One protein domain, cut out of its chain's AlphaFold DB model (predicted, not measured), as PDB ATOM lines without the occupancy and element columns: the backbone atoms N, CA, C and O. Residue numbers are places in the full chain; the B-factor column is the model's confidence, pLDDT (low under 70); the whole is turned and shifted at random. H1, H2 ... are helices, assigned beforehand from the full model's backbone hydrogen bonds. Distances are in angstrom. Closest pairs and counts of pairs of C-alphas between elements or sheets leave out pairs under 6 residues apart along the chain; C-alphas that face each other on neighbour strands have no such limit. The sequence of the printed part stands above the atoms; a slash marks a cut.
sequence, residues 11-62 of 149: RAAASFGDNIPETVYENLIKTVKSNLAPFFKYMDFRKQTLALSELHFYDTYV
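What this domain is: This is residues 11 to 62 of the 149 residues of the protein "Peptidase_M3 domain-containing protein" of marine sediment metagenome (UniProt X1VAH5). Two long helices, H2 and H3, follow each other end to end in a wide, open bow; the short helix H1 sits at the tip where H2 begins, while past the end of H3 the chain folds back and brings the short helix H4 near H3, on the same inner side of the bow as H1. The middle of the bow, residues 26 to 42, stands free. The printed part has 52 residues with four named helices, H1 to H4 in order, and no named strand; the class is all helix. It is extended, with a radius of gyration of the C-alphas of 16.7 A and spans of 46 by 21 by 13 A.

How they stand to each other: Start at H2, residues 22 to 34; a tight link leads to H3, residues 37 to 49, and the two are apart. H1, residues 11 to 15, only just touches H2, with 3 pairs of C-alphas within 8 A, through residue 22 of H2 alone; the closest C-alphas, of Ala 12 and Glu 22, are 6.9 A apart. H4, residues 57 to 61, and H3 are near each other, the closest C-alphas 8.1 A apart. In H1, H2 and H3 every O i to N i+4 pair is within hydrogen-bond range; in H4, 0 of 1 is, but 2 of 2 O i to N i+3 pairs are.

Where its parts are: Find C-alpha 22 at (2.264, -24.922, -27.394); H2 runs 18.3 A from there to C-alpha 34. H3, also 18.3 A, ends at C-alpha 49, (21.448, 9.770, -24.689). H1 is 6.2 A long and H4 7.9 A.

The domain as a whole: Look to Asn 19 and Ala 51 for the two C-alphas farthest apart, 46.3 A. The printed part has no cut and no long link, and no printed residue is under 70 in pLDDT.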
ATOM      1  N   ARG A  11       9.909 -27.921 -30.944       77.31
ATOM      2  CA  ARG A  11       9.299 -27.071 -29.915       77.31
ATOM      3  C   ARG A  11       8.500 -27.907 -28.913       77.31
ATOM      4  O   ARG A  11       8.679 -27.722 -27.715       77.31
ATOM      5  N   ALA A  12       7.700 -28.858 -29.386       76.81
ATOM      6  CA  ALA A  12       6.973 -29.811 -28.553       76.81
ATOM      7  C   ALA A  12       7.935 -30.637 -27.685       76.81
ATOM      8  O   ALA A  12       7.688 -30.818 -26.496       76.81
ATOM      9  N   ALA A  13       9.080 -31.047 -28.244       79.81
ATOM     10  CA  ALA A  13      10.127 -31.732 -27.488       79.81
ATOM     11  C   ALA A  13      10.759 -30.841 -26.400       79.81
ATOM     12  O   ALA A  13      10.969 -31.296 -25.277       79.81
ATOM     13  N   ALA A  14      11.044 -29.569 -26.706       80.00
ATOM     14  CA  ALA A  14      11.646 -28.632 -25.755       80.00
ATOM     15  C   ALA A  14      10.697 -28.238 -24.607       80.00
ATOM     16  O   ALA A  14      11.153 -27.988 -23.496       80.00
ATOM     17  N   SER A  15       9.387 -28.197 -24.863       76.75
ATOM     18  CA  SER A  15       8.360 -27.821 -23.880       76.75
ATOM     19  C   SER A  15       7.771 -29.004 -23.095       76.75
ATOM     20  O   SER A  15       6.974 -28.787 -22.181       76.75
ATOM     21  N   PHE A  16       8.165 -30.244 -23.415       74.31
ATOM     22  CA  PHE A  16       7.620 -31.457 -22.795       74.31
ATOM     23  C   PHE A  16       7.987 -31.606 -21.313       74.31
ATOM     24  O   PHE A  16       7.131 -31.979 -20.514       74.31
ATOM     25  N   GLY A  17       9.233 -31.294 -20.937       76.50
ATOM     26  CA  GLY A  17       9.721 -31.461 -19.559       76.50
ATOM     27  C   GLY A  17       8.934 -30.649 -18.527       76.50
ATOM     28  O   GLY A  17       8.710 -31.121 -17.417       76.50
ATOM     29  N   ASP A  18       8.441 -29.482 -18.941       80.19
ATOM     30  CA  ASP A  18       7.669 -28.561 -18.103       80.19
ATOM     31  C   ASP A  18       6.156 -28.610 -18.399       80.19
ATOM     32  O   ASP A  18       5.391 -27.814 -17.857       80.19
ATOM     33  N   ASN A  19       5.712 -29.532 -19.267       81.00
ATOM     34  CA  ASN A  19       4.322 -29.683 -19.716       81.00
ATOM     35  C   ASN A  19       3.671 -28.352 -20.153       81.00
ATOM     36  O   ASN A  19       2.518 -28.063 -19.824       81.00
ATOM     37  N   ILE A  20       4.424 -27.516 -20.873       81.06
ATOM     38  CA  ILE A  20       3.948 -26.206 -21.330       81.06
ATOM     39  C   ILE A  20       3.165 -26.403 -22.636       81.06
ATOM     40  O   ILE A  20       3.756 -26.830 -23.631       81.06
ATOM     41  N   PRO A  21       1.860 -26.065 -22.689       84.62
ATOM     42  CA  PRO A  21       1.095 -26.159 -23.929       84.62
ATOM     43  C   PRO A  21       1.679 -25.248 -25.015       84.62
ATOM     44  O   PRO A  21       2.006 -24.091 -24.745       84.62
ATOM     45  N   GLU A  22       1.731 -25.715 -26.267       80.88
ATOM     46  CA  GLU A  22       2.264 -24.922 -27.394       80.88
ATOM     47  C   GLU A  22       1.558 -23.568 -27.562       80.88
ATOM     48  O   GLU A  22       2.166 -22.577 -27.970       80.88
ATOM     49  N   THR A  23       0.281 -23.498 -27.177       86.81
ATOM     50  CA  THR A  23      -0.519 -22.269 -27.201       86.81
ATOM     51  C   THR A  23       0.072 -21.168 -26.324       86.81
ATOM     52  O   THR A  23      -0.026 -19.998 -26.683       86.81
ATOM     53  N   VAL A  24       0.724 -21.507 -25.209       86.06
ATOM     54  CA  VAL A  24       1.386 -20.535 -24.327       86.06
ATOM     55  C   VAL A  24       2.575 -19.893 -25.039       86.06
ATOM     56  O   VAL A  24       2.730 -18.674 -24.996       86.06
ATOM     57  N   TYR A  25       3.374 -20.693 -25.746       83.88
ATOM     58  CA  TYR A  25       4.528 -20.213 -26.506       83.88
ATOM     59  C   TYR A  25       4.108 -19.308 -27.673       83.88
ATOM     60  O   TYR A  25       4.647 -18.212 -27.842       83.88
ATOM     61  N   GLU A  26       3.097 -19.722 -28.440       87.69
ATOM     62  CA  GLU A  26       2.549 -18.913 -29.537       87.69
ATOM     63  C   GLU A  26       1.940 -17.603 -29.033       87.69
ATOM     64  O   GLU A  26       2.187 -16.532 -29.594       87.69
ATOM     65  N   ASN A  27       1.190 -17.661 -27.928       92.56
ATOM     66  CA  ASN A  27       0.621 -16.475 -27.300       92.56
ATOM     67  C   ASN A  27       1.712 -15.521 -26.813       92.56
ATOM     68  O   ASN A  27       1.585 -14.313 -27.020       92.56
ATOM     69  N   LEU A  28       2.795 -16.035 -26.221       90.62
ATOM     70  CA  LEU A  28       3.939 -15.226 -25.807       90.62
ATOM     71  C   LEU A  28       4.572 -14.518 -27.008       90.62
ATOM     72  O   LEU A  28       4.687 -13.293 -26.999       90.62
ATOM     73  N   ILE A  29       4.925 -15.259 -28.063       90.69
ATOM     74  CA  ILE A  29       5.541 -14.680 -29.265       90.69
ATOM     75  C   ILE A  29       4.629 -13.631 -29.889       90.69
ATOM     76  O   ILE A  29       5.080 -12.527 -30.203       90.69
ATOM     77  N   LYS A  30       3.347 -13.955 -30.070       94.75
ATOM     78  CA  LYS A  30       2.370 -13.044 -30.667       94.75
ATOM     79  C   LYS A  30       2.229 -11.773 -29.840       94.75
ATOM     80  O   LYS A  30       2.240 -10.677 -30.402       94.75
ATOM     81  N   THR A  31       2.124 -11.911 -28.523       94.38
ATOM     82  CA  THR A  31       1.970 -10.778 -27.607       94.38
ATOM     83  C   THR A  31       3.214  -9.900 -27.627       94.38
ATOM     84  O   THR A  31       3.083  -8.693 -27.811       94.38
ATOM     85  N   VAL A  32       4.413 -10.482 -27.533       93.12
ATOM     86  CA  VAL A  32       5.678  -9.733 -27.590       93.12
ATOM     87  C   VAL A  32       5.810  -8.999 -28.922       93.12
ATOM     88  O   VAL A  32       6.011  -7.789 -28.921       93.12
ATOM     89  N   LYS A  33       5.610  -9.686 -30.057       92.00
ATOM     90  CA  LYS A  33       5.679  -9.076 -31.399       92.00
ATOM     91  C   LYS A  33       4.683  -7.929 -31.576       92.00
ATOM     92  O   LYS A  33       5.024  -6.923 -32.187       92.00
ATOM     93  N   SER A  34       3.481  -8.060 -31.012       95.12
ATOM     94  CA  SER A  34       2.443  -7.022 -31.080       95.12
ATOM     95  C   SER A  34       2.717  -5.831 -30.152       95.12
ATOM     96  O   SER A  34       2.078  -4.795 -30.294       95.12
ATOM     97  N   ASN A  35       3.662  -5.956 -29.213       95.50
ATOM     98  CA  ASN A  35       3.951  -4.959 -28.181       95.50
ATOM     99  C   ASN A  35       5.437  -4.552 -28.148       95.50
ATOM    100  O   ASN A  35       5.956  -4.203 -27.093       95.50
ATOM    101  N   LEU A  36       6.138  -4.560 -29.290       94.31
ATOM    102  CA  LEU A  36       7.555  -4.154 -29.365       94.31
ATOM    103  C   LEU A  36       7.786  -2.635 -29.257       94.31
ATOM    104  O   LEU A  36       8.924  -2.200 -29.097       94.31
ATOM    105  N   ALA A  37       6.736  -1.811 -29.323       95.88
ATOM    106  CA  ALA A  37       6.871  -0.352 -29.313       95.88
ATOM    107  C   ALA A  37       7.689   0.211 -28.122       95.88
ATOM    108  O   ALA A  37       8.548   1.065 -28.356       95.88
ATOM    109  N   PRO A  38       7.526  -0.262 -26.866       96.06
ATOM    110  CA  PRO A  38       8.345   0.195 -25.742       96.06
ATOM    111  C   PRO A  38       9.834  -0.142 -25.895       96.06
ATOM    112  O   PRO A  38      10.680   0.639 -25.461       96.06
ATOM    113  N   PHE A  39      10.161  -1.272 -26.528       92.75
ATOM    114  CA  PHE A  39      11.545  -1.672 -26.777       92.75
ATOM    115  C   PHE A  39      12.226  -0.717 -27.763       92.75
ATOM    116  O   PHE A  39      13.302  -0.203 -27.463       92.75
ATOM    117  N   PHE A  40      11.578  -0.408 -28.890       93.88
ATOM    118  CA  PHE A  40      12.119   0.556 -29.856       93.88
ATOM    119  C   PHE A  40      12.239   1.958 -29.253       93.88
ATOM    120  O   PHE A  40      13.289   2.581 -29.379       93.88
ATOM    121  N   LYS A  41      11.238   2.392 -28.472       95.69
ATOM    122  CA  LYS A  41      11.303   3.650 -27.713       95.69
ATOM    123  C   LYS A  41      12.535   3.711 -26.800       95.69
ATOM    124  O   LYS A  41      13.178   4.754 -26.708       95.69
ATOM    125  N   TYR A  42      12.861   2.616 -26.115       94.12
ATOM    126  CA  TYR A  42      14.048   2.540 -25.262       94.12
ATOM    127  C   TYR A  42      15.357   2.582 -26.066       94.12
ATOM    128  O   TYR A  42      16.298   3.264 -25.659       94.12
ATOM    129  N   MET A  43      15.420   1.900 -27.212       94.00
ATOM    130  CA  MET A  43      16.605   1.917 -28.077       94.00
ATOM    131  C   MET A  43      16.855   3.302 -28.683       94.00
ATOM    132  O   MET A  43      17.989   3.779 -28.655       94.00
ATOM    133  N   ASP A  44      15.804   3.997 -29.120       93.62
ATOM    134  CA  ASP A  44      15.900   5.382 -29.596       93.62
ATOM    135  C   ASP A  44      16.377   6.327 -28.487       93.62
ATOM    136  O   ASP A  44      17.269   7.149 -28.700       93.62
ATOM    137  N   PHE A  45      15.837   6.169 -27.274       94.00
ATOM    138  CA  PHE A  45      16.279   6.929 -26.107       94.00
ATOM    139  C   PHE A  45      17.766   6.696 -25.794       94.00
ATOM    140  O   PHE A  45      18.503   7.652 -25.548       94.00
ATOM    141  N   ARG A  46      18.234   5.442 -25.841       93.31
ATOM    142  CA  ARG A  46      19.649   5.099 -25.630       93.31
ATOM    143  C   ARG A  46      20.541   5.726 -26.700       93.31
ATOM    144  O   ARG A  46      21.551   6.328 -26.352       93.31
ATOM    145  N   LYS A  47      20.147   5.639 -27.974       93.69
ATOM    146  CA  LYS A  47      20.865   6.262 -29.095       93.69
ATOM    147  C   LYS A  47      21.024   7.773 -28.897       93.69
ATOM    148  O   LYS A  47      22.121   8.298 -29.066       93.69
ATOM    149  N   GLN A  48      19.947   8.454 -28.503       92.75
ATOM    150  CA  GLN A  48      19.955   9.897 -28.231       92.75
ATOM    151  C   GLN A  48      20.834  10.246 -27.029       92.75
ATOM    152  O   GLN A  48      21.643  11.165 -27.109       92.75
ATOM    153  N   THR A  49      20.708   9.497 -25.931       90.81
ATOM    154  CA  THR A  49      21.448   9.770 -24.689       90.81
ATOM    155  C   THR A  49      22.951   9.554 -24.853       90.81
ATOM    156  O   THR A  49      23.743  10.314 -24.308       90.81
ATOM    157  N   LEU A  50      23.352   8.549 -25.636       90.38
ATOM    158  CA  LEU A  50      24.756   8.276 -25.956       90.38
ATOM    159  C   LEU A  50      25.289   9.124 -27.127       90.38
ATOM    160  O   LEU A  50      26.444   8.960 -27.510       90.38
ATOM    161  N   ALA A  51      24.468  10.017 -27.698       92.25
ATOM    162  CA  ALA A  51      24.808  10.866 -28.841       92.25
ATOM    163  C   ALA A  51      25.359  10.090 -30.062       92.25
ATOM    164  O   ALA A  51      26.290  10.538 -30.730       92.25
ATOM    165  N   LEU A  52      24.774   8.924 -30.366       90.88
ATOM    166  CA  LEU A  52      25.230   8.041 -31.445       90.88
ATOM    167  C   LEU A  52      24.457   8.274 -32.753       90.88
ATOM    168  O   LEU A  52      23.229   8.394 -32.763       90.88
ATOM    169  N   SER A  53      25.162   8.269 -33.889       91.88
ATOM    170  CA  SER A  53      24.543   8.332 -35.225       91.88
ATOM    171  C   SER A  53      23.811   7.039 -35.597       91.88
ATOM    172  O   SER A  53      22.771   7.081 -36.258       91.88
ATOM    173  N   GLU A  54      24.297   5.900 -35.109       92.81
ATOM    174  CA  GLU A  54      23.725   4.560 -35.253       92.81
ATOM    175  C   GLU A  54      23.934   3.789 -33.942       92.81
ATOM    176  O   GLU A  54      24.930   4.013 -33.264       92.81
ATOM    177  N   LEU A  55      22.977   2.938 -33.558       91.50
ATOM    178  CA  LEU A  55      23.077   2.120 -32.347       91.50
ATOM    179  C   LEU A  55      23.409   0.680 -32.739       91.50
ATOM    180  O   LEU A  55      22.598   0.011 -33.381       91.50
ATOM    181  N   HIS A  56      24.565   0.191 -32.311       93.00
ATOM    182  CA  HIS A  56      24.973  -1.194 -32.485       93.00
ATOM    183  C   HIS A  56      24.669  -2.028 -31.234       93.00
ATOM    184  O   HIS A  56      24.438  -1.520 -30.137       93.00
ATOM    185  N   PHE A  57      24.678  -3.356 -31.380       88.62
ATOM    186  CA  PHE A  57      24.353  -4.262 -30.274       88.62
ATOM    187  C   PHE A  57      25.320  -4.124 -29.086       88.62
ATOM    188  O   PHE A  57      24.890  -4.194 -27.937       88.62
ATOM    189  N   TYR A  58      26.606  -3.861 -29.336       89.31
ATOM    190  CA  TYR A  58      27.596  -3.696 -28.268       89.31
ATOM    191  C   TYR A  58      27.400  -2.412 -27.444       89.31
ATOM    192  O   TYR A  58      27.756  -2.386 -26.266       89.31
ATOM    193  N   ASP A  59      26.744  -1.389 -27.997       88.12
ATOM    194  CA  ASP A  59      26.416  -0.150 -27.279       88.12
ATOM    195  C   ASP A  59      25.373  -0.379 -26.173       88.12
ATOM    196  O   ASP A  59      25.199   0.438 -25.263       88.12
ATOM    197  N   THR A  60      24.669  -1.517 -26.213       88.69
ATOM    198  CA  THR A  60      23.731  -1.907 -25.153       88.69
ATOM    199  C   THR A  60      24.438  -2.305 -23.854       88.69
ATOM    200  O   THR A  60      23.834  -2.192 -22.785       88.69
ATOM    201  N   TYR A  61      25.722  -2.681 -23.919       85.88
ATOM    202  CA  TYR A  61      26.538  -3.021 -22.747       85.88
ATOM    203  C   TYR A  61      27.108  -1.795 -22.026       85.88
ATOM    204  O   TYR A  61      27.532  -1.902 -20.875       85.88
ATOM    205  N   VAL A  62      27.108  -0.624 -22.669       83.31
ATOM    206  CA  VAL A  62      27.606   0.618 -22.066       83.31
ATOM    207  C   VAL A  62      26.547   1.191 -21.109       83.31
ATOM    208  O   VAL A  62      25.359   1.221 -21.454       83.31
TER     209      VAL A  62